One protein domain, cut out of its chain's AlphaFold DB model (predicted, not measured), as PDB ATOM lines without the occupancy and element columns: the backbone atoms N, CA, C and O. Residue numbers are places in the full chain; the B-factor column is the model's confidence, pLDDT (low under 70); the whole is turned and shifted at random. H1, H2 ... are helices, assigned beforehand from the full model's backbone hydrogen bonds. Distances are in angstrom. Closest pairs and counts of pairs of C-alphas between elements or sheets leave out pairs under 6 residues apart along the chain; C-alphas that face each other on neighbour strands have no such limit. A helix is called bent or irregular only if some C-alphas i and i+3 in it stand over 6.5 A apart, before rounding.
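Overview. This is residues 19 to 139 and 202 to 229 of the 229 residues of a protein of Toxocara canis (UniProt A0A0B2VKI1). H4 lies in the middle of a body of helices, with residues 206 to 217 of H6 packed along it, H3 meeting it near one end, where residues 89 to 93 touch residues 99 to 104, and the short H5 folded back at its other end. H1, kinked, packs on H3, while the short H2 sits near both H1 and H4; residues 222 to 229 stick out past the body. The 149 printed residues hold six named helices, H1 to H6 in that order, and no named strand: all helix. The whole is compact, radius of gyration of the C-alphas 16.2 A, spanning 53 by 41 by 26 A.

Along the chain. H1, residues 24 to 51, begins at C-alpha 24 (172.009, 162.593, 120.639) and is 39.0 A long. It is irregular, with C-alphas 43 and 46 7.2 A apart and a kink of 51 degrees near residue 43. H2 is residues 58 to 64, H3 residues 82 to 93, H4 residues 97 to 117, 28.0 A long, and H5 residues 120 to 127. H6, residues 202 to 227, is 36.6 A long and ends at C-alpha 227 (142.625, 195.482, 130.078).

Arrangement. H4, the hub, touches H3, closest C-alphas Glu 93 and Arg 100, 5.2 A; they form a hairpin. H4 and H5 form another, closest C-alphas Tyr 115 and Val 123, 5.8 A. H6 runs opposite ways to H4 at a shallow tilt of 6 degrees, and they touch, closest C-alphas Leu 109 and Leu 206, 6.9 A. H1 touches H3 with residues 26 to 37 alone, closest C-alphas Glu 26 and Gly 84, 5.5 A. H2 and H4 are close but not clearly touching, closest C-alphas Leu 59 and Val 103, 7.7 A. Every O i to N i+4 pair is within hydrogen-bond range in H2, H3 and H5, against 19 of 24 in H1, 12 of 17 in H4 and 19 of 22 in H6.

Size, cuts and confidence. Residues 140 to 201 are not printed, and C-alphas 139 and 202 are 16.0 A apart. The link from H2 to H3 is long, 17 residues. Residues 129 to 139 and 202 to 229 have pLDDT under 70.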
ATOM      1  N   HIS A  19     171.157 169.783 129.093       90.12
ATOM      2  CA  HIS A  19     171.499 169.440 127.717       90.12
ATOM      3  C   HIS A  19     172.522 168.294 127.622       90.12
ATOM      4  O   HIS A  19     172.429 167.463 126.714       90.12
ATOM      5  N   GLY A  20     173.477 168.207 128.554       92.31
ATOM      6  CA  GLY A  20     174.423 167.093 128.653       92.31
ATOM      7  C   GLY A  20     173.773 165.756 129.021       92.31
ATOM      8  O   GLY A  20     174.299 164.705 128.656       92.31
ATOM      9  N   GLN A  21     172.604 165.784 129.668       94.38
ATOM     10  CA  GLN A  21     171.843 164.590 130.060       94.38
ATOM     11  C   GLN A  21     170.965 164.013 128.937       94.38
ATOM     12  O   GLN A  21     170.429 162.914 129.083       94.38
ATOM     13  N   LEU A  22     170.802 164.734 127.823       94.88
ATOM     14  CA  LEU A  22     169.981 164.297 126.695       94.88
ATOM     15  C   LEU A  22     170.757 163.373 125.750       94.88
ATOM     16  O   LEU A  22     171.949 163.569 125.484       94.88
ATOM     17  N   SER A  23     170.050 162.406 125.163       95.69
ATOM     18  CA  SER A  23     170.592 161.592 124.067       95.69
ATOM     19  C   SER A  23     170.917 162.442 122.826       95.69
ATOM     20  O   SER A  23     170.496 163.595 122.689       95.69
ATOM     21  N   ALA A  24     171.706 161.899 121.894       94.31
ATOM     22  CA  ALA A  24     172.009 162.593 120.639       94.31
ATOM     23  C   ALA A  24     170.735 162.833 119.809       94.31
ATOM     24  O   ALA A  24     170.555 163.906 119.233       94.31
ATOM     25  N   GLU A  25     169.826 161.863 119.823       91.88
ATOM     26  CA  GLU A  25     168.540 161.898 119.139       91.88
ATOM     27  C   GLU A  25     167.616 162.967 119.736       91.88
ATOM     28  O   GLU A  25     167.016 163.744 118.997       91.88
ATOM     29  N   GLU A  26     167.537 163.061 121.067       94.19
ATOM     30  CA  GLU A  26     166.726 164.075 121.755       94.19
ATOM     31  C   GLU A  26     167.256 165.494 121.539       94.19
ATOM     32  O   GLU A  26     166.464 166.414 121.344       94.19
ATOM     33  N   ARG A  27     168.581 165.680 121.516       94.44
ATOM     34  CA  ARG A  27     169.190 166.980 121.186       94.44
ATOM     35  C   ARG A  27     168.875 167.398 119.756       94.44
ATOM     36  O   ARG A  27     168.406 168.507 119.531       94.44
ATOM     37  N   SER A  28     169.035 166.477 118.808       93.69
ATOM     38  CA  SER A  28     168.682 166.720 117.408       93.69
ATOM     39  C   SER A  28     167.194 167.058 117.242       93.69
ATOM     40  O   SER A  28     166.846 167.985 116.513       93.69
ATOM     41  N   LEU A  29     166.308 166.366 117.969       93.25
ATOM     42  CA  LEU A  29     164.871 166.656 117.980       93.25
ATOM     43  C   LEU A  29     164.572 168.070 118.500       93.25
ATOM     44  O   LEU A  29     163.747 168.775 117.917       93.25
ATOM     45  N   VAL A  30     165.232 168.482 119.586       93.62
ATOM     46  CA  VAL A  30     165.110 169.834 120.148       93.62
ATOM     47  C   VAL A  30     165.530 170.880 119.125       93.62
ATOM     48  O   VAL A  30     164.779 171.822 118.890       93.62
ATOM     49  N   ASP A  31     166.685 170.704 118.487       94.62
ATOM     50  CA  ASP A  31     167.217 171.683 117.540       94.62
ATOM     51  C   ASP A  31     166.330 171.817 116.296       94.62
ATOM     52  O   ASP A  31     165.970 172.933 115.918       94.62
ATOM     53  N   GLN A  32     165.872 170.697 115.727       94.31
ATOM     54  CA  GLN A  32     164.938 170.695 114.594       94.31
ATOM     55  C   GLN A  32     163.591 171.339 114.951       94.31
ATOM     56  O   GLN A  32     163.037 172.130 114.181       94.31
ATOM     57  N   THR A  33     163.052 171.023 116.134       94.69
ATOM     58  CA  THR A  33     161.778 171.595 116.595       94.69
ATOM     59  C   THR A  33     161.920 173.093 116.839       94.69
ATOM     60  O   THR A  33     161.057 173.868 116.424       94.69
ATOM     61  N   ARG A  34     163.023 173.521 117.460       95.56
ATOM     62  CA  ARG A  34     163.332 174.931 117.708       95.56
ATOM     63  C   ARG A  34     163.456 175.703 116.402       95.56
ATOM     64  O   ARG A  34     162.840 176.758 116.262       95.56
ATOM     65  N   GLU A  35     164.194 175.174 115.432       95.88
ATOM     66  CA  GLU A  35     164.344 175.799 114.118       95.88
ATOM     67  C   GLU A  35     162.982 176.018 113.446       95.88
ATOM     68  O   GLU A  35     162.676 177.129 113.003       95.88
ATOM     69  N   TYR A  36     162.119 175.000 113.437       94.38
ATOM     70  CA  TYR A  36     160.754 175.128 112.931       94.38
ATOM     71  C   TYR A  36     159.950 176.198 113.676       94.38
ATOM     72  O   TYR A  36     159.332 177.067 113.052       94.38
ATOM     73  N   CYS A  37     159.986 176.169 115.006       95.00
ATOM     74  CA  CYS A  37     159.263 177.106 115.856       95.00
ATOM     75  C   CYS A  37     159.668 178.560 115.565       95.00
ATOM     76  O   CYS A  37     158.802 179.411 115.353       95.00
ATOM     77  N   HIS A  38     160.967 178.840 115.450       94.50
ATOM     78  CA  HIS A  38     161.472 180.177 115.134       94.50
ATOM     79  C   HIS A  38     161.202 180.601 113.683       94.50
ATOM     80  O   HIS A  38     160.855 181.757 113.429       94.50
ATOM     81  N   ASN A  39     161.322 179.689 112.718       94.12
ATOM     82  CA  ASN A  39     161.156 180.025 111.304       94.12
ATOM     83  C   ASN A  39     159.688 180.156 110.880       94.12
ATOM     84  O   ASN A  39     159.382 180.942 109.978       94.12
ATOM     85  N   LYS A  40     158.781 179.397 111.506       92.69
ATOM     86  CA  LYS A  40     157.376 179.278 111.091       92.69
ATOM     87  C   LYS A  40     156.408 179.845 112.120       92.69
ATOM     88  O   LYS A  40     155.608 180.714 111.776       92.69
ATOM     89  N   LEU A  41     156.472 179.386 113.371       92.69
ATOM     90  CA  LEU A  41     155.482 179.754 114.393       92.69
ATOM     91  C   LEU A  41     155.675 181.189 114.887       92.69
ATOM     92  O   LEU A  41     154.715 181.955 114.942       92.69
ATOM     93  N   LEU A  42     156.919 181.586 115.165       93.44
ATOM     94  CA  LEU A  42     157.248 182.917 115.687       93.44
ATOM     95  C   LEU A  42     156.807 184.049 114.747       93.44
ATOM     96  O   LEU A  42     156.411 185.117 115.198       93.44
ATOM     97  N   ARG A  43     156.828 183.813 113.431       91.25
ATOM     98  CA  ARG A  43     156.388 184.803 112.433       91.25
ATOM     99  C   ARG A  43     154.870 184.994 112.405       91.25
ATOM    100  O   ARG A  43     154.406 186.027 111.943       91.25
ATOM    101  N   ARG A  44     154.108 184.000 112.866       90.62
ATOM    102  CA  ARG A  44     152.638 183.974 112.809       90.62
ATOM    103  C   ARG A  44     151.994 184.370 114.140       90.62
ATOM    104  O   ARG A  44     150.890 184.905 114.136       90.62
ATOM    105  N   VAL A  45     152.677 184.127 115.263       92.38
ATOM    106  CA  VAL A  45     152.090 184.211 116.612       92.38
ATOM    107  C   VAL A  45     151.515 185.586 116.950       92.38
ATOM    108  O   VAL A  45     150.424 185.660 117.505       92.38
ATOM    109  N   VAL A  46     152.192 186.681 116.587       91.69
ATOM    110  CA  VAL A  46     151.762 188.038 116.971       91.69
ATOM    111  C   VAL A  46     150.411 188.386 116.347       91.69
ATOM    112  O   VAL A  46     149.496 188.824 117.047       91.69
ATOM    113  N   ASP A  47     150.264 188.154 115.045       91.12
ATOM    114  CA  ASP A  47     149.025 188.449 114.326       91.12
ATOM    115  C   ASP A  47     147.934 187.429 114.644       91.12
ATOM    116  O   ASP A  47     146.780 187.814 114.848       91.12
ATOM    117  N   ALA A  48     148.285 186.145 114.764       89.56
ATOM    118  CA  ALA A  48     147.361 185.092 115.181       89.56
ATOM    119  C   ALA A  48     146.753 185.394 116.560       89.56
ATOM    120  O   ALA A  48     145.535 185.331 116.727       89.56
ATOM    121  N   TYR A  49     147.584 185.814 117.520       88.75
ATOM    122  CA  TYR A  49     147.151 186.184 118.864       88.75
ATOM    123  C   TYR A  49     146.272 187.439 118.854       88.75
ATOM    124  O   TYR A  49     145.185 187.445 119.430       88.75
ATOM    125  N   ARG A  50     146.692 188.504 118.156       89.75
ATOM    126  CA  ARG A  50     145.928 189.766 118.084       89.75
ATOM    127  C   ARG A  50     144.570 189.607 117.407       89.75
ATOM    128  O   ARG A  50     143.602 190.242 117.833       89.75
ATOM    129  N   SER A  51     144.522 188.804 116.346       92.19
ATOM    130  CA  SER A  51     143.323 188.578 115.538       92.19
ATOM    131  C   SER A  51     142.462 187.410 116.019       92.19
ATOM    132  O   SER A  51     141.385 187.211 115.461       92.19
ATOM    133  N   GLU A  52     142.901 186.674 117.048       90.06
ATOM    134  CA  GLU A  52     142.217 185.491 117.592       90.06
ATOM    135  C   GLU A  52     141.951 184.423 116.508       90.06
ATOM    136  O   GLU A  52     140.912 183.760 116.499       90.06
ATOM    137  N   LYS A  53     142.887 184.262 115.561       84.06
ATOM    138  CA  LYS A  53     142.770 183.322 114.437       84.06
ATOM    139  C   LYS A  53     143.816 182.222 114.525       84.06
ATOM    140  O   LYS A  53     145.006 182.487 114.662       84.06
ATOM    141  N   PHE A  54     143.358 180.984 114.366       81.94
ATOM    142  CA  PHE A  54     144.221 179.819 114.215       81.94
ATOM    143  C   PHE A  54     144.368 179.472 112.731       81.94
ATOM    144  O   PHE A  54     143.367 179.334 112.027       81.94
ATOM    145  N   ASP A  55     145.605 179.335 112.258       81.62
ATOM    146  CA  ASP A  55     145.889 178.926 110.884       81.62
ATOM    147  C   ASP A  55     145.701 177.402 110.748       81.62
ATOM    148  O   ASP A  55     146.472 176.638 111.338       81.62
ATOM    149  N   PRO A  56     144.700 176.927 109.981       79.44
ATOM    150  CA  PRO A  56     144.419 175.500 109.850       79.44
ATOM    151  C   PRO A  56     145.543 174.724 109.149       79.44
ATOM    152  O   PRO A  56     145.589 173.502 109.256       79.44
ATOM    153  N   THR A  57     146.466 175.404 108.461       84.00
ATOM    154  CA  THR A  57     147.599 174.759 107.780       84.00
ATOM    155  C   THR A  57     148.714 174.324 108.738       84.00
ATOM    156  O   THR A  57     149.530 173.473 108.379       84.00
ATOM    157  N   LEU A  58     148.712 174.828 109.982       84.62
ATOM    158  CA  LEU A  58     149.729 174.523 110.992       84.62
ATOM    159  C   LEU A  58     149.741 173.052 111.407       84.62
ATOM    160  O   LEU A  58     150.808 172.457 111.504       84.62
ATOM    161  N   LEU A  59     148.576 172.448 111.651       82.81
ATOM    162  CA  LEU A  59     148.511 171.052 112.093       82.81
ATOM    163  C   LEU A  59     149.029 170.073 111.021       82.81
ATOM    164  O   LEU A  59     149.855 169.226 111.367       82.81
ATOM    165  N   PRO A  60     148.640 170.187 109.735       83.12
ATOM    166  CA  PRO A  60     149.272 169.423 108.657       83.12
ATOM    167  C   PRO A  60     150.789 169.641 108.564       83.12
ATOM    168  O   PRO A  60     151.538 168.673 108.434       83.12
ATOM    169  N   GLU A  61     151.261 170.888 108.683       86.69
ATOM    170  CA  GLU A  61     152.694 171.222 108.662       86.69
ATOM    171  C   GLU A  61     153.452 170.516 109.803       86.69
ATOM    172  O   GLU A  61     154.437 169.814 109.565       86.69
ATOM    173  N   MET A  62     152.940 170.611 111.034       86.81
ATOM    174  CA  MET A  62     153.489 169.928 112.212       86.81
ATOM    175  C   MET A  62     153.426 168.399 112.088       86.81
ATOM    176  O   MET A  62     154.315 167.692 112.569       86.81
ATOM    177  N   GLY A  63     152.391 167.869 111.432       84.88
ATOM    178  CA  GLY A  63     152.234 166.439 111.185       84.88
ATOM    179  C   GLY A  63     153.277 165.874 110.222       84.88
ATOM    180  O   GLY A  63     153.854 164.819 110.503       84.88
ATOM    181  N   LYS A  64     153.587 166.613 109.149       83.88
ATOM    182  CA  LYS A  64     154.657 166.280 108.189       83.88
ATOM    183  C   LYS A  64     156.032 166.257 108.850       83.88
ATOM    184  O   LYS A  64     156.844 165.392 108.545       83.88
ATOM    185  N   MET A  65     156.255 167.150 109.812       84.25
ATOM    186  CA  MET A  65     157.463 167.161 110.638       84.25
ATOM    187  C   MET A  65     157.502 166.065 111.709       84.25
ATOM    188  O   MET A  65     158.537 165.849 112.328       84.25
ATOM    189  N   GLY A  66     156.391 165.362 111.943       85.25
ATOM    190  CA  GLY A  66     156.319 164.305 112.948       85.25
ATOM    191  C   GLY A  66     156.189 164.793 114.392       85.25
ATOM    192  O   GLY A  66     156.451 164.027 115.313       85.25
ATOM    193  N   LEU A  67     155.746 166.036 114.597       86.69
ATOM    194  CA  LEU A  67     155.497 166.595 115.931       86.69
ATOM    195  C   LEU A  67     154.202 166.052 116.559       86.69
ATOM    196  O   LEU A  67     154.041 166.038 117.777       86.69
ATOM    197  N   LEU A  68     153.267 165.599 115.724       88.50
ATOM    198  CA  LEU A  68     152.003 165.011 116.153       88.50
ATOM    199  C   LEU A  68     152.150 163.494 116.290       88.50
ATOM    200  O   LEU A  68     152.829 162.851 115.493       88.50
ATOM    201  N   GLY A  69     151.526 162.908 117.312       86.00
ATOM    202  CA  GLY A  69     151.620 161.462 117.532       86.00
ATOM    203  C   GLY A  69     153.032 160.981 117.897       86.00
ATOM    204  O   GLY A  69     153.274 159.777 117.880       86.00
ATOM    205  N   ALA A  70     153.948 161.899 118.232       88.88
ATOM    206  CA  ALA A  70     155.373 161.635 118.421       88.88
ATOM    207  C   ALA A  70     155.694 160.401 119.293       88.88
ATOM    208  O   ALA A  70     156.467 159.575 118.820       88.88
ATOM    209  N   PRO A  71     155.082 160.178 120.479       89.88
ATOM    210  CA  PRO A  71     155.430 159.033 121.328       89.88
ATOM    211  C   PRO A  71     154.887 157.673 120.842       89.88
ATOM    212  O   PRO A  71     155.190 156.643 121.444       89.88
ATOM    213  N   TYR A  72     154.061 157.634 119.791       89.31
ATOM    214  CA  TYR A  72     153.468 156.396 119.270       89.31
ATOM    215  C   TYR A  72     154.303 155.823 118.121       89.31
ATOM    216  O   TYR A  72     154.955 156.566 117.395       89.31
ATOM    217  N   GLN A  73     154.287 154.501 117.938       88.00
ATOM    218  CA  GLN A  73     155.097 153.807 116.929       88.00
ATOM    219  C   GLN A  73     154.233 153.230 115.806       88.00
ATOM    220  O   GLN A  73     153.143 152.718 116.049       88.00
ATOM    221  N   GLY A  74     154.748 153.250 114.576       85.31
ATOM    222  CA  GLY A  74     154.024 152.743 113.407       85.31
ATOM    223  C   GLY A  74     152.861 153.648 112.995       85.31
ATOM    224  O   GLY A  74     152.674 154.723 113.555       85.31
ATOM    225  N   TYR A  75     152.096 153.239 111.977       81.69
ATOM    226  CA  TYR A  75     150.958 154.009 111.435       81.69
ATOM    227  C   TYR A  75     151.311 155.464 111.073       81.69
ATOM    228  O   TYR A  75     150.501 156.368 111.230       81.69
ATOM    229  N   GLY A  76     152.552 155.704 110.641       77.06
ATOM    230  CA  GLY A  76     153.035 157.054 110.368       77.06
ATOM    231  C   GLY A  76     153.364 157.880 111.617       77.06
ATOM    232  O   GLY A  76     153.571 159.072 111.493       77.06
ATOM    233  N   CYS A  77     153.460 157.318 112.816       85.31
ATOM    234  CA  CYS A  77     153.988 158.031 113.981       85.31
ATOM    235  C   CYS A  77     155.518 157.864 114.087       85.31
ATOM    236  O   CYS A  77     156.064 156.838 113.673       85.31
ATOM    237  N   VAL A  78     156.217 158.879 114.613       84.81
ATOM    238  CA  VAL A  78     157.698 158.911 114.686       84.81
ATOM    239  C   VAL A  78     158.258 157.906 115.693       84.81
ATOM    240  O   VAL A  78     159.300 157.312 115.440       84.81
ATOM    241  N   GLY A  79     157.579 157.698 116.821       88.62
ATOM    242  CA  GLY A  79     158.044 156.796 117.873       88.62
ATOM    243  C   GLY A  79     159.143 157.377 118.759       88.62
ATOM    244  O   GLY A  79     160.070 156.656 119.118       88.62
ATOM    245  N   THR A  80     159.058 158.662 119.108       88.19
ATOM    246  CA  THR A  80     159.990 159.333 120.025       88.19
ATOM    247  C   THR A  80     159.873 158.789 121.450       88.19
ATOM    248  O   THR A  80     158.838 158.255 121.855       88.19
ATOM    249  N   SER A  81     160.908 159.005 122.266       91.44
ATOM    250  CA  SER A  81     160.795 158.823 123.716       91.44
ATOM    251  C   SER A  81     159.756 159.797 124.301       91.44
ATOM    252  O   SER A  81     159.436 160.836 123.709       91.44
ATOM    253  N   PHE A  82     159.230 159.491 125.491       89.88
ATOM    254  CA  PHE A  82     158.368 160.430 126.222       89.88
ATOM    255  C   PHE A  82     159.119 161.699 126.646       89.88
ATOM    256  O   PHE A  82     158.523 162.772 126.687       89.88
ATOM    257  N   VAL A  83     160.426 161.585 126.907       93.06
ATOM    258  CA  VAL A  83     161.306 162.738 127.136       93.06
ATOM    259  C   VAL A  83     161.361 163.597 125.874       93.06
ATOM    260  O   VAL A  83     161.088 164.789 125.947       93.06
ATOM    261  N   GLY A  84     161.572 162.985 124.706       93.06
ATOM    262  CA  GLY A  84     161.501 163.646 123.404       93.06
ATOM    263  C   GLY A  84     160.166 164.350 123.160       93.06
ATOM    264  O   GLY A  84     160.156 165.496 122.721       93.06
ATOM    265  N   TYR A  85     159.039 163.725 123.527       94.06
ATOM    266  CA  TYR A  85     157.725 164.371 123.443       94.06
ATOM    267  C   TYR A  85     157.635 165.621 124.339       94.06
ATOM    268  O   TYR A  85     157.167 166.673 123.899       94.06
ATOM    269  N   GLY A  86     158.130 165.536 125.578       94.12
ATOM    270  CA  GLY A  86     158.189 166.676 126.496       94.12
ATOM    271  C   GLY A  86     159.097 167.807 126.000       94.12
ATOM    272  O   GLY A  86     158.747 168.979 126.123       94.12
ATOM    273  N   LEU A  87     160.229 167.462 125.385       95.19
ATOM    274  CA  LEU A  87     161.159 168.412 124.776       95.19
ATOM    275  C   LEU A  87     160.526 169.158 123.593       95.19
ATOM    276  O   LEU A  87     160.593 170.383 123.538       95.19
ATOM    277  N   LEU A  88     159.835 168.443 122.703       94.25
ATOM    278  CA  LEU A  88     159.035 169.032 121.623       94.25
ATOM    279  C   LEU A  88     158.008 170.025 122.184       94.25
ATOM    280  O   LEU A  88     157.873 171.138 121.679       94.25
ATOM    281  N   ALA A  89     157.289 169.624 123.237       94.44
ATOM    282  CA  ALA A  89     156.216 170.430 123.800       94.44
ATOM    283  C   ALA A  89     156.777 171.721 124.402       94.44
ATOM    284  O   ALA A  89     156.209 172.788 124.186       94.44
ATOM    285  N   ARG A  90     157.932 171.626 125.075       95.50
ATOM    286  CA  ARG A  90     158.682 172.771 125.597       95.50
ATOM    287  C   ARG A  90     159.070 173.756 124.493       95.50
ATOM    288  O   ARG A  90     158.879 174.952 124.679       95.50
ATOM    289  N   GLU A  91     159.610 173.287 123.368       96.31
ATOM    290  CA  GLU A  91     160.043 174.182 122.281       96.31
ATOM    291  C   GLU A  91     158.852 174.841 121.560       96.31
ATOM    292  O   GLU A  91     158.919 176.019 121.216       96.31
ATOM    293  N   VAL A  92     157.728 174.134 121.394       94.75
ATOM    294  CA  VAL A  92     156.500 174.724 120.826       94.75
ATOM    295  C   VAL A  92     155.880 175.749 121.785       94.75
ATOM    296  O   VAL A  92     155.471 176.832 121.360       94.75
ATOM    297  N   GLU A  93     155.830 175.439 123.082       96.38
ATOM    298  CA  GLU A  93     155.288 176.335 124.113       96.38
ATOM    299  C   GLU A  93     156.148 177.578 124.340       96.38
ATOM    300  O   GLU A  93     155.611 178.622 124.702       96.38
ATOM    301  N   ALA A  94     157.452 177.501 124.055       95.38
ATOM    302  CA  ALA A  94     158.330 178.668 124.056       95.38
ATOM    303  C   ALA A  94     157.880 179.752 123.058       95.38
ATOM    304  O   ALA A  94     158.227 180.919 123.240       95.38
ATOM    305  N   ILE A  95     157.106 179.386 122.025       95.38
ATOM    306  CA  ILE A  95     156.466 180.343 121.115       95.38
ATOM    307  C   ILE A  95     155.068 180.716 121.599       95.38
ATOM    308  O   ILE A  95     154.772 181.900 121.746       95.38
ATOM    309  N   ASP A  96     154.197 179.720 121.788       93.31
ATOM    310  CA  ASP A  96     152.820 179.948 122.221       93.31
ATOM    311  C   ASP A  96     152.177 178.704 122.846       93.31
ATOM    312  O   ASP A  96     152.227 177.584 122.323       93.31
ATOM    313  N   SER A  97     151.476 178.927 123.954       91.88
ATOM    314  CA  SER A  97     150.749 177.876 124.671       91.88
ATOM    315  C   SER A  97     149.534 177.342 123.898       91.88
ATOM    316  O   SER A  97     149.156 176.179 124.074       91.88
ATOM    317  N   GLY A  98     148.923 178.139 123.017       88.81
ATOM    318  CA  GLY A  98     147.838 177.719 122.131       88.81
ATOM    319  C   GLY A  98     148.308 176.694 121.100       88.81
ATOM    320  O   GLY A  98     147.673 175.647 120.945       88.81
ATOM    321  N   TYR A  99     149.469 176.917 120.479       91.81
ATOM    322  CA  TYR A  99     150.091 175.933 119.584       91.81
ATOM    323  C   TYR A  99     150.419 174.621 120.304       91.81
ATOM    324  O   TYR A  99     150.043 173.549 119.824       91.81
ATOM    325  N   ARG A 100     151.024 174.679 121.499       94.12
ATOM    326  CA  ARG A 100     151.285 173.467 122.297       94.12
ATOM    327  C   ARG A 100     149.992 172.760 122.699       94.12
ATOM    328  O   ARG A 100     149.946 171.531 122.729       94.12
ATOM    329  N   SER A 101     148.920 173.503 122.974       90.31
ATOM    330  CA  SER A 101     147.602 172.922 123.281       90.31
ATOM    331  C   SER A 101     147.041 172.146 122.092       90.31
ATOM    332  O   SER A 101     146.566 171.028 122.276       90.31
ATOM    333  N   ALA A 102     147.165 172.679 120.874       87.75
ATOM    334  CA  ALA A 102     146.756 171.978 119.660       87.75
ATOM    335  C   ALA A 102     147.543 170.665 119.462       87.75
ATOM    336  O   ALA A 102     146.942 169.608 119.266       87.75
ATOM    337  N   VAL A 103     148.872 170.698 119.622       89.38
ATOM    338  CA  VAL A 103     149.724 169.490 119.571       89.38
ATOM    339  C   VAL A 103     149.312 168.465 120.633       89.38
ATOM    340  O   VAL A 103     149.210 167.271 120.336       89.38
ATOM    341  N   SER A 104     149.035 168.922 121.858       90.00
ATOM    342  CA  SER A 104     148.660 168.063 122.983       90.00
ATOM    343  C   SER A 104     147.311 167.382 122.782       90.00
ATOM    344  O   SER A 104     147.193 166.188 123.049       90.00
ATOM    345  N   VAL A 105     146.286 168.107 122.327       86.81
ATOM    346  CA  VAL A 105     144.972 167.508 122.050       86.81
ATOM    347  C   VAL A 105     145.106 166.472 120.943       86.81
ATOM    348  O   VAL A 105     144.655 165.340 121.105       86.81
ATOM    349  N   GLN A 106     145.792 166.818 119.854       86.81
ATOM    350  CA  GLN A 106     145.934 165.910 118.726       86.81
ATOM    351  C   GLN A 106     146.693 164.637 119.107       86.81
ATOM    352  O   GLN A 106     146.271 163.528 118.788       86.81
ATOM    353  N   THR A 107     147.798 164.781 119.834       87.56
ATOM    354  CA  THR A 107     148.651 163.652 120.206       87.56
ATOM    355  C   THR A 107     148.033 162.825 121.327       87.56
ATOM    356  O   THR A 107     147.851 161.619 121.180       87.56
ATOM    357  N   SER A 108     147.689 163.450 122.449       87.00
ATOM    358  CA  SER A 108     147.326 162.728 123.670       87.00
ATOM    359  C   SER A 108     145.835 162.433 123.791       87.00
ATOM    360  O   SER A 108     145.486 161.465 124.460       87.00
ATOM    361  N   LEU A 109     144.959 163.234 123.174       86.75
ATOM    362  CA  LEU A 109     143.507 163.071 123.311       86.75
ATOM    363  C   LEU A 109     142.858 162.458 122.071       86.75
ATOM    364  O   LEU A 109     141.900 161.708 122.210       86.75
ATOM    365  N   VAL A 110     143.396 162.693 120.874       84.69
ATOM    366  CA  VAL A 110     142.877 162.071 119.647       84.69
ATOM    367  C   VAL A 110     143.649 160.794 119.316       84.69
ATOM    368  O   VAL A 110     143.089 159.699 119.361       84.69
ATOM    369  N   ILE A 111     144.948 160.909 119.021       87.06
ATOM    370  CA  ILE A 111     145.758 159.771 118.560       87.06
ATOM    371  C   ILE A 111     145.918 158.730 119.668       87.06
ATOM    372  O   ILE A 111     145.677 157.549 119.432       87.06
ATOM    373  N   GLY A 112     146.287 159.143 120.881       88.31
ATOM    374  CA  GLY A 112     146.578 158.215 121.974       88.31
ATOM    375  C   GLY A 112     145.456 157.229 122.304       88.31
ATOM    376  O   GLY A 112     145.705 156.024 122.372       88.31
ATOM    377  N   PRO A 113     144.213 157.685 122.482       87.56
ATOM    378  CA  PRO A 113     143.098 156.804 122.801       87.56
ATOM    379  C   PRO A 113     142.725 155.879 121.642       87.56
ATOM    380  O   PRO A 113     142.467 154.699 121.874       87.56
ATOM    381  N   ILE A 114     142.785 156.357 120.393       86.38
ATOM    382  CA  ILE A 114     142.584 155.505 119.212       86.38
ATOM    383  C   ILE A 114     143.689 154.445 119.135       86.38
ATOM    384  O   ILE A 114     143.397 153.270 118.934       86.38
ATOM    385  N   TYR A 115     144.946 154.828 119.356       87.06
ATOM    386  CA  TYR A 115     146.096 153.925 119.313       87.06
ATOM    387  C   TYR A 115     146.015 152.821 120.380       87.06
ATOM    388  O   TYR A 115     146.285 151.643 120.109       87.06
ATOM    389  N   ASN A 116     145.626 153.199 121.600       87.62
ATOM    390  CA  ASN A 116     145.609 152.306 122.759       87.62
ATOM    391  C   ASN A 116     144.347 151.441 122.848       87.62
ATOM    392  O   ASN A 116     144.433 150.295 123.290       87.62
ATOM    393  N   TYR A 117     143.188 151.973 122.450       88.12
ATOM    394  CA  TYR A 117     141.884 151.340 122.683       88.12
ATOM    395  C   TYR A 117     141.102 151.034 121.403       88.12
ATOM    396  O   TYR A 117     140.107 150.312 121.458       88.12
ATOM    397  N   GLY A 118     141.530 151.560 120.256       84.12
ATOM    398  CA  GLY A 118     140.905 151.285 118.970       84.12
ATOM    399  C   GLY A 118     141.205 149.874 118.463       84.12
ATOM    400  O   GLY A 118     142.288 149.318 118.666       84.12
ATOM    401  N   SER A 119     140.240 149.308 117.740       85.81
ATOM    402  CA  SER A 119     140.456 148.109 116.921       85.81
ATOM    403  C   SER A 119     141.512 148.371 115.843       85.81
ATOM    404  O   SER A 119     141.713 149.512 115.426       85.81
ATOM    405  N   GLU A 120     142.165 147.327 115.332       86.38
ATOM    406  CA  GLU A 120     143.194 147.487 114.290       86.38
ATOM    407  C   GLU A 120     142.668 148.209 113.047       86.38
ATOM    408  O   GLU A 120     143.344 149.081 112.506       86.38
ATOM    409  N   LYS A 121     141.420 147.927 112.654       85.12
ATOM    410  CA  LYS A 121     140.745 148.630 111.558       85.12
ATOM    411  C   LYS A 121     140.595 150.128 111.844       85.12
ATOM    412  O   LYS A 121     140.811 150.938 110.947       85.12
ATOM    413  N   GLN A 122     140.251 150.509 113.076       80.88
ATOM    414  CA  GLN A 122     140.162 151.916 113.479       80.88
ATOM    415  C   GLN A 122     141.547 152.569 113.484       80.88
ATOM    416  O   GLN A 122     141.726 153.617 112.873       80.88
ATOM    417  N   VAL A 123     142.543 151.939 114.102       83.44
ATOM    418  CA  VAL A 123     143.913 152.466 114.127       83.44
ATOM    419  C   VAL A 123     144.436 152.685 112.706       83.44
ATOM    420  O   VAL A 123     144.914 153.769 112.396       83.44
ATOM    421  N   HIS A 124     144.277 151.715 111.805       81.31
ATOM    422  CA  HIS A 124     144.764 151.844 110.434       81.31
ATOM    423  C   HIS A 124     143.987 152.896 109.625       81.31
ATOM    424  O   HIS A 124     144.592 153.679 108.900       81.31
ATOM    425  N   SER A 125     142.661 152.969 109.779       78.62
ATOM    426  CA  SER A 125     141.830 153.929 109.040       78.62
ATOM    427  C   SER A 125     142.027 155.373 109.498       78.62
ATOM    428  O   SER A 125     142.006 156.279 108.669       78.62
ATOM    429  N   TRP A 126     142.165 155.599 110.806       77.00
ATOM    430  CA  TRP A 126     142.248 156.940 111.381       77.00
ATOM    431  C   TRP A 126     143.713 157.368 111.544       77.00
ATOM    432  O   TRP A 126     144.121 158.403 111.031       77.00
ATOM    433  N   ILE A 127     144.554 156.543 112.172       78.62
ATOM    434  CA  ILE A 127     145.967 156.884 112.401       78.62
ATOM    435  C   ILE A 127     146.823 156.639 111.139       78.62
ATOM    436  O   ILE A 127     147.784 157.351 110.898       78.62
ATOM    437  N   GLY A 128     146.472 155.704 110.256       70.06
ATOM    438  CA  GLY A 128     147.240 155.519 109.016       70.06
ATOM    439  C   GLY A 128     147.133 156.693 108.032       70.06
ATOM    440  O   GLY A 128     148.070 156.945 107.286       70.06
ATOM    441  N   GLY A 129     146.014 157.428 108.041       61.97
ATOM    442  CA  GLY A 129     145.722 158.462 107.039       61.97
ATOM    443  C   GLY A 129     146.089 159.901 107.417       61.97
ATOM    444  O   GLY A 129     146.094 160.756 106.535       61.97
ATOM    445  N   TRP A 130     146.379 160.211 108.688       65.06
ATOM    446  CA  TRP A 130     146.481 161.618 109.129       65.06
ATOM    447  C   TRP A 130     147.772 162.335 108.718       65.06
ATOM    448  O   TRP A 130     147.801 163.565 108.724       65.06
ATOM    449  N   ARG A 131     148.825 161.595 108.348       56.09
ATOM    450  CA  ARG A 131     150.061 162.177 107.799       56.09
ATOM    451  C   ARG A 131     149.940 162.603 106.333       56.09
ATOM    452  O   ARG A 131     150.657 163.511 105.919       56.09
ATOM    453  N   ASP A 132     149.006 162.017 105.588       51.84
ATOM    454  CA  ASP A 132     148.797 162.258 104.153       51.84
ATOM    455  C   ASP A 132     147.783 163.390 103.902       51.84
ATOM    456  O   ASP A 132     146.850 163.252 103.110       51.84
ATOM    457  N   ASP A 133     147.917 164.503 104.630       49.75
ATOM    458  CA  ASP A 133     147.054 165.694 104.539       49.75
ATOM    459  C   ASP A 133     145.561 165.477 104.888       49.75
ATOM    460  O   ASP A 133     144.755 166.409 104.812       49.75
ATOM    461  N   ARG A 134     145.164 164.288 105.364       50.47
ATOM    462  CA  ARG A 134     143.806 164.033 105.880       50.47
ATOM    463  C   ARG A 134     143.745 164.377 107.363       50.47
ATOM    464  O   ARG A 134     143.893 163.523 108.230       50.47
ATOM    465  N   MET A 135     143.568 165.662 107.653       49.19
ATOM    466  CA  MET A 135     143.530 166.175 109.021       49.19
ATOM    467  C   MET A 135     142.517 165.424 109.899       49.19
ATOM    468  O   MET A 135     141.359 165.237 109.532       49.19
ATOM    469  N   LEU A 136     142.965 165.062 111.101       53.72
ATOM    470  CA  LEU A 136     142.171 164.412 112.141       53.72
ATOM    471  C   LEU A 136     142.055 165.322 113.369       53.72
ATOM    472  O   LEU A 136     142.285 164.886 114.484       53.72
ATOM    473  N   TRP A 137     141.753 166.605 113.173       41.19
ATOM    474  CA  TRP A 137     141.244 167.470 114.249       41.19
ATOM    475  C   TRP A 137     139.725 167.215 114.360       41.19
ATOM    476  O   TRP A 137     139.141 166.912 113.318       41.19
ATOM    477  N   PRO A 138     139.054 167.277 115.536       41.81
ATOM    478  CA  PRO A 138     137.904 166.418 115.876       41.81
ATOM    479  C   PRO A 138     136.619 166.605 115.051       41.81
ATOM    480  O   PRO A 138     135.616 165.955 115.323       41.81
ATOM    481  N   TYR A 139     136.634 167.448 114.025       39.00
ATOM    482  CA  TYR A 139     135.495 167.764 113.181       39.00
ATOM    483  C   TYR A 139     135.940 167.988 111.733       39.00
ATOM    484  O   TYR A 139     135.756 169.068 111.172       39.00
ATOM    485  N   PHE A 202     135.362 159.173 127.991       36.59
ATOM    486  CA  PHE A 202     136.191 159.555 126.852       36.59
ATOM    487  C   PHE A 202     135.524 160.642 125.998       36.59
ATOM    488  O   PHE A 202     136.150 161.660 125.726       36.59
ATOM    489  N   GLU A 203     134.240 160.504 125.664       33.69
ATOM    490  CA  GLU A 203     133.490 161.524 124.921       33.69
ATOM    491  C   GLU A 203     133.276 162.813 125.730       33.69
ATOM    492  O   GLU A 203     133.413 163.907 125.179       33.69
ATOM    493  N   SER A 204     133.024 162.726 127.045       29.52
ATOM    494  CA  SER A 204     132.900 163.927 127.884       29.52
ATOM    495  C   SER A 204     134.245 164.622 128.116       29.52
ATOM    496  O   SER A 204     134.306 165.849 128.081       29.52
ATOM    497  N   ALA A 205     135.341 163.870 128.264       32.56
ATOM    498  CA  ALA A 205     136.688 164.425 128.373       32.56
ATOM    499  C   ALA A 205     137.149 165.068 127.058       32.56
ATOM    500  O   ALA A 205     137.811 166.102 127.089       32.56
ATOM    501  N   LEU A 206     136.762 164.509 125.906       36.78
ATOM    502  CA  LEU A 206     137.050 165.077 124.588       36.78
ATOM    503  C   LEU A 206     136.249 166.345 124.302       36.78
ATOM    504  O   LEU A 206     136.825 167.330 123.839       36.78
ATOM    505  N   SER A 207     134.953 166.354 124.628       32.59
ATOM    506  CA  SER A 207     134.122 167.557 124.512       32.59
ATOM    507  C   SER A 207     134.606 168.645 125.470       32.59
ATOM    508  O   SER A 207     134.706 169.802 125.081       32.59
ATOM    509  N   SER A 208     135.006 168.273 126.692       31.55
ATOM    510  CA  SER A 208     135.551 169.210 127.672       31.55
ATOM    511  C   SER A 208     136.945 169.709 127.287       31.55
ATOM    512  O   SER A 208     137.249 170.863 127.545       31.55
ATOM    513  N   ALA A 209     137.781 168.916 126.606       35.38
ATOM    514  CA  ALA A 209     139.081 169.360 126.101       35.38
ATOM    515  C   ALA A 209     138.969 170.266 124.865       35.38
ATOM    516  O   ALA A 209     139.711 171.242 124.755       35.38
ATOM    517  N   ALA A 210     138.026 169.990 123.960       35.72
ATOM    518  CA  ALA A 210     137.702 170.874 122.844       35.72
ATOM    519  C   ALA A 210     137.100 172.193 123.348       35.72
ATOM    520  O   ALA A 210     137.545 173.258 122.928       35.72
ATOM    521  N   GLU A 211     136.175 172.129 124.314       34.22
ATOM    522  CA  GLU A 211     135.690 173.297 125.049       34.22
ATOM    523  C   GLU A 211     136.792 173.956 125.868       34.22
ATOM    524  O   GLU A 211     136.727 175.157 126.021       34.22
ATOM    525  N   TYR A 212     137.816 173.255 126.360       34.34
ATOM    526  CA  TYR A 212     138.933 173.862 127.094       34.34
ATOM    527  C   TYR A 212     139.890 174.592 126.157       34.34
ATOM    528  O   TYR A 212     140.326 175.682 126.492       34.34
ATOM    529  N   VAL A 213     140.172 174.073 124.959       40.25
ATOM    530  CA  VAL A 213     140.940 174.812 123.944       40.25
ATOM    531  C   VAL A 213     140.127 175.997 123.419       40.25
ATOM    532  O   VAL A 213     140.646 177.111 123.392       40.25
ATOM    533  N   TYR A 214     138.839 175.809 123.107       37.28
ATOM    534  CA  TYR A 214     137.945 176.917 122.756       37.28
ATOM    535  C   TYR A 214     137.755 177.899 123.917       37.28
ATOM    536  O   TYR A 214     137.690 179.091 123.679       37.28
ATOM    537  N   SER A 215     137.710 177.446 125.168       33.50
ATOM    538  CA  SER A 215     137.575 178.268 126.378       33.50
ATOM    539  C   SER A 215     138.888 178.926 126.760       33.50
ATOM    540  O   SER A 215     138.854 180.021 127.291       33.50
ATOM    541  N   CYS A 216     140.047 178.359 126.436       35.16
ATOM    542  CA  CYS A 216     141.318 179.071 126.472       35.16
ATOM    543  C   CYS A 216     141.265 180.214 125.455       35.16
ATOM    544  O   CYS A 216     141.423 181.361 125.863       35.16
ATOM    545  N   VAL A 217     140.893 179.942 124.196       39.97
ATOM    546  CA  VAL A 217     140.660 180.967 123.155       39.97
ATOM    547  C   VAL A 217     139.589 182.000 123.567       39.97
ATOM    548  O   VAL A 217     139.759 183.192 123.333       39.97
ATOM    549  N   LEU A 218     138.512 181.603 124.252       31.91
ATOM    550  CA  LEU A 218     137.418 182.488 124.678       31.91
ATOM    551  C   LEU A 218     137.684 183.192 126.025       31.91
ATOM    552  O   LEU A 218     137.206 184.307 126.226       31.91
ATOM    553  N   ARG A 219     138.486 182.631 126.940       30.88
ATOM    554  CA  ARG A 219     138.993 183.339 128.134       30.88
ATOM    555  C   ARG A 219     139.933 184.466 127.733       30.88
ATOM    556  O   ARG A 219     139.976 185.465 128.447       30.88
ATOM    557  N   PHE A 220     140.600 184.374 126.579       34.84
ATOM    558  CA  PHE A 220     141.347 185.503 126.018       34.84
ATOM    559  C   PHE A 220     140.439 186.689 125.644       34.84
ATOM    560  O   PHE A 220     140.816 187.830 125.922       34.84
ATOM    561  N   ARG A 221     139.202 186.466 125.165       35.62
ATOM    562  CA  ARG A 221     138.217 187.560 124.985       35.62
ATOM    563  C   ARG A 221     137.881 188.278 126.294       35.62
ATOM    564  O   ARG A 221     137.684 189.491 126.290       35.62
ATOM    565  N   PHE A 222     137.841 187.552 127.411       28.16
ATOM    566  CA  PHE A 222     137.490 188.107 128.723       28.16
ATOM    567  C   PHE A 222     138.641 188.894 129.378       28.16
ATOM    568  O   PHE A 222     138.398 189.832 130.132       28.16
ATOM    569  N   VAL A 223     139.901 188.552 129.087       34.44
ATOM    570  CA  VAL A 223     141.065 189.337 129.543       34.44
ATOM    571  C   VAL A 223     141.172 190.649 128.756       34.44
ATOM    572  O   VAL A 223     141.412 191.702 129.340       34.44
ATOM    573  N   LYS A 224     140.900 190.619 127.447       32.22
ATOM    574  CA  LYS A 224     140.927 191.805 126.576       32.22
ATOM    575  C   LYS A 224     139.881 192.862 126.960       32.22
ATOM    576  O   LYS A 224     140.200 194.046 126.943       32.22
ATOM    577  N   SER A 225     138.674 192.461 127.376       33.44
ATOM    578  CA  SER A 225     137.629 193.403 127.826       33.44
ATOM    579  C   SER A 225     137.912 194.062 129.183       33.44
ATOM    580  O   SER A 225     137.260 195.047 129.525       33.44
ATOM    581  N   ARG A 226     138.875 193.535 129.951       35.31
ATOM    582  CA  ARG A 226     139.252 194.032 131.283       35.31
ATOM    583  C   ARG A 226     140.555 194.833 131.303       35.31
ATOM    584  O   ARG A 226     140.821 195.502 132.289       35.31
ATOM    585  N   VAL A 227     141.367 194.729 130.250       38.62
ATOM    586  CA  VAL A 227     142.625 195.482 130.078       38.62
ATOM    587  C   VAL A 227     142.438 196.697 129.155       38.62
ATOM    588  O   VAL A 227     143.246 197.616 129.193       38.62
ATOM    589  N   MET A 228     141.373 196.727 128.345       38.22
ATOM    590  CA  MET A 228     141.029 197.859 127.467       38.22
ATOM    591  C   MET A 228     139.824 198.693 127.949       38.22
ATOM    592  O   MET A 228     139.249 199.425 127.149       38.22
ATOM    593  N   ASN A 229     139.458 198.592 129.231       38.72
ATOM    594  CA  ASN A 229     138.527 199.498 129.919       38.72
ATOM    595  C   ASN A 229     139.194 200.071 131.166       38.72
ATOM    596  O   ASN A 229     139.785 199.257 131.912       38.72
TER     597      ASN A 229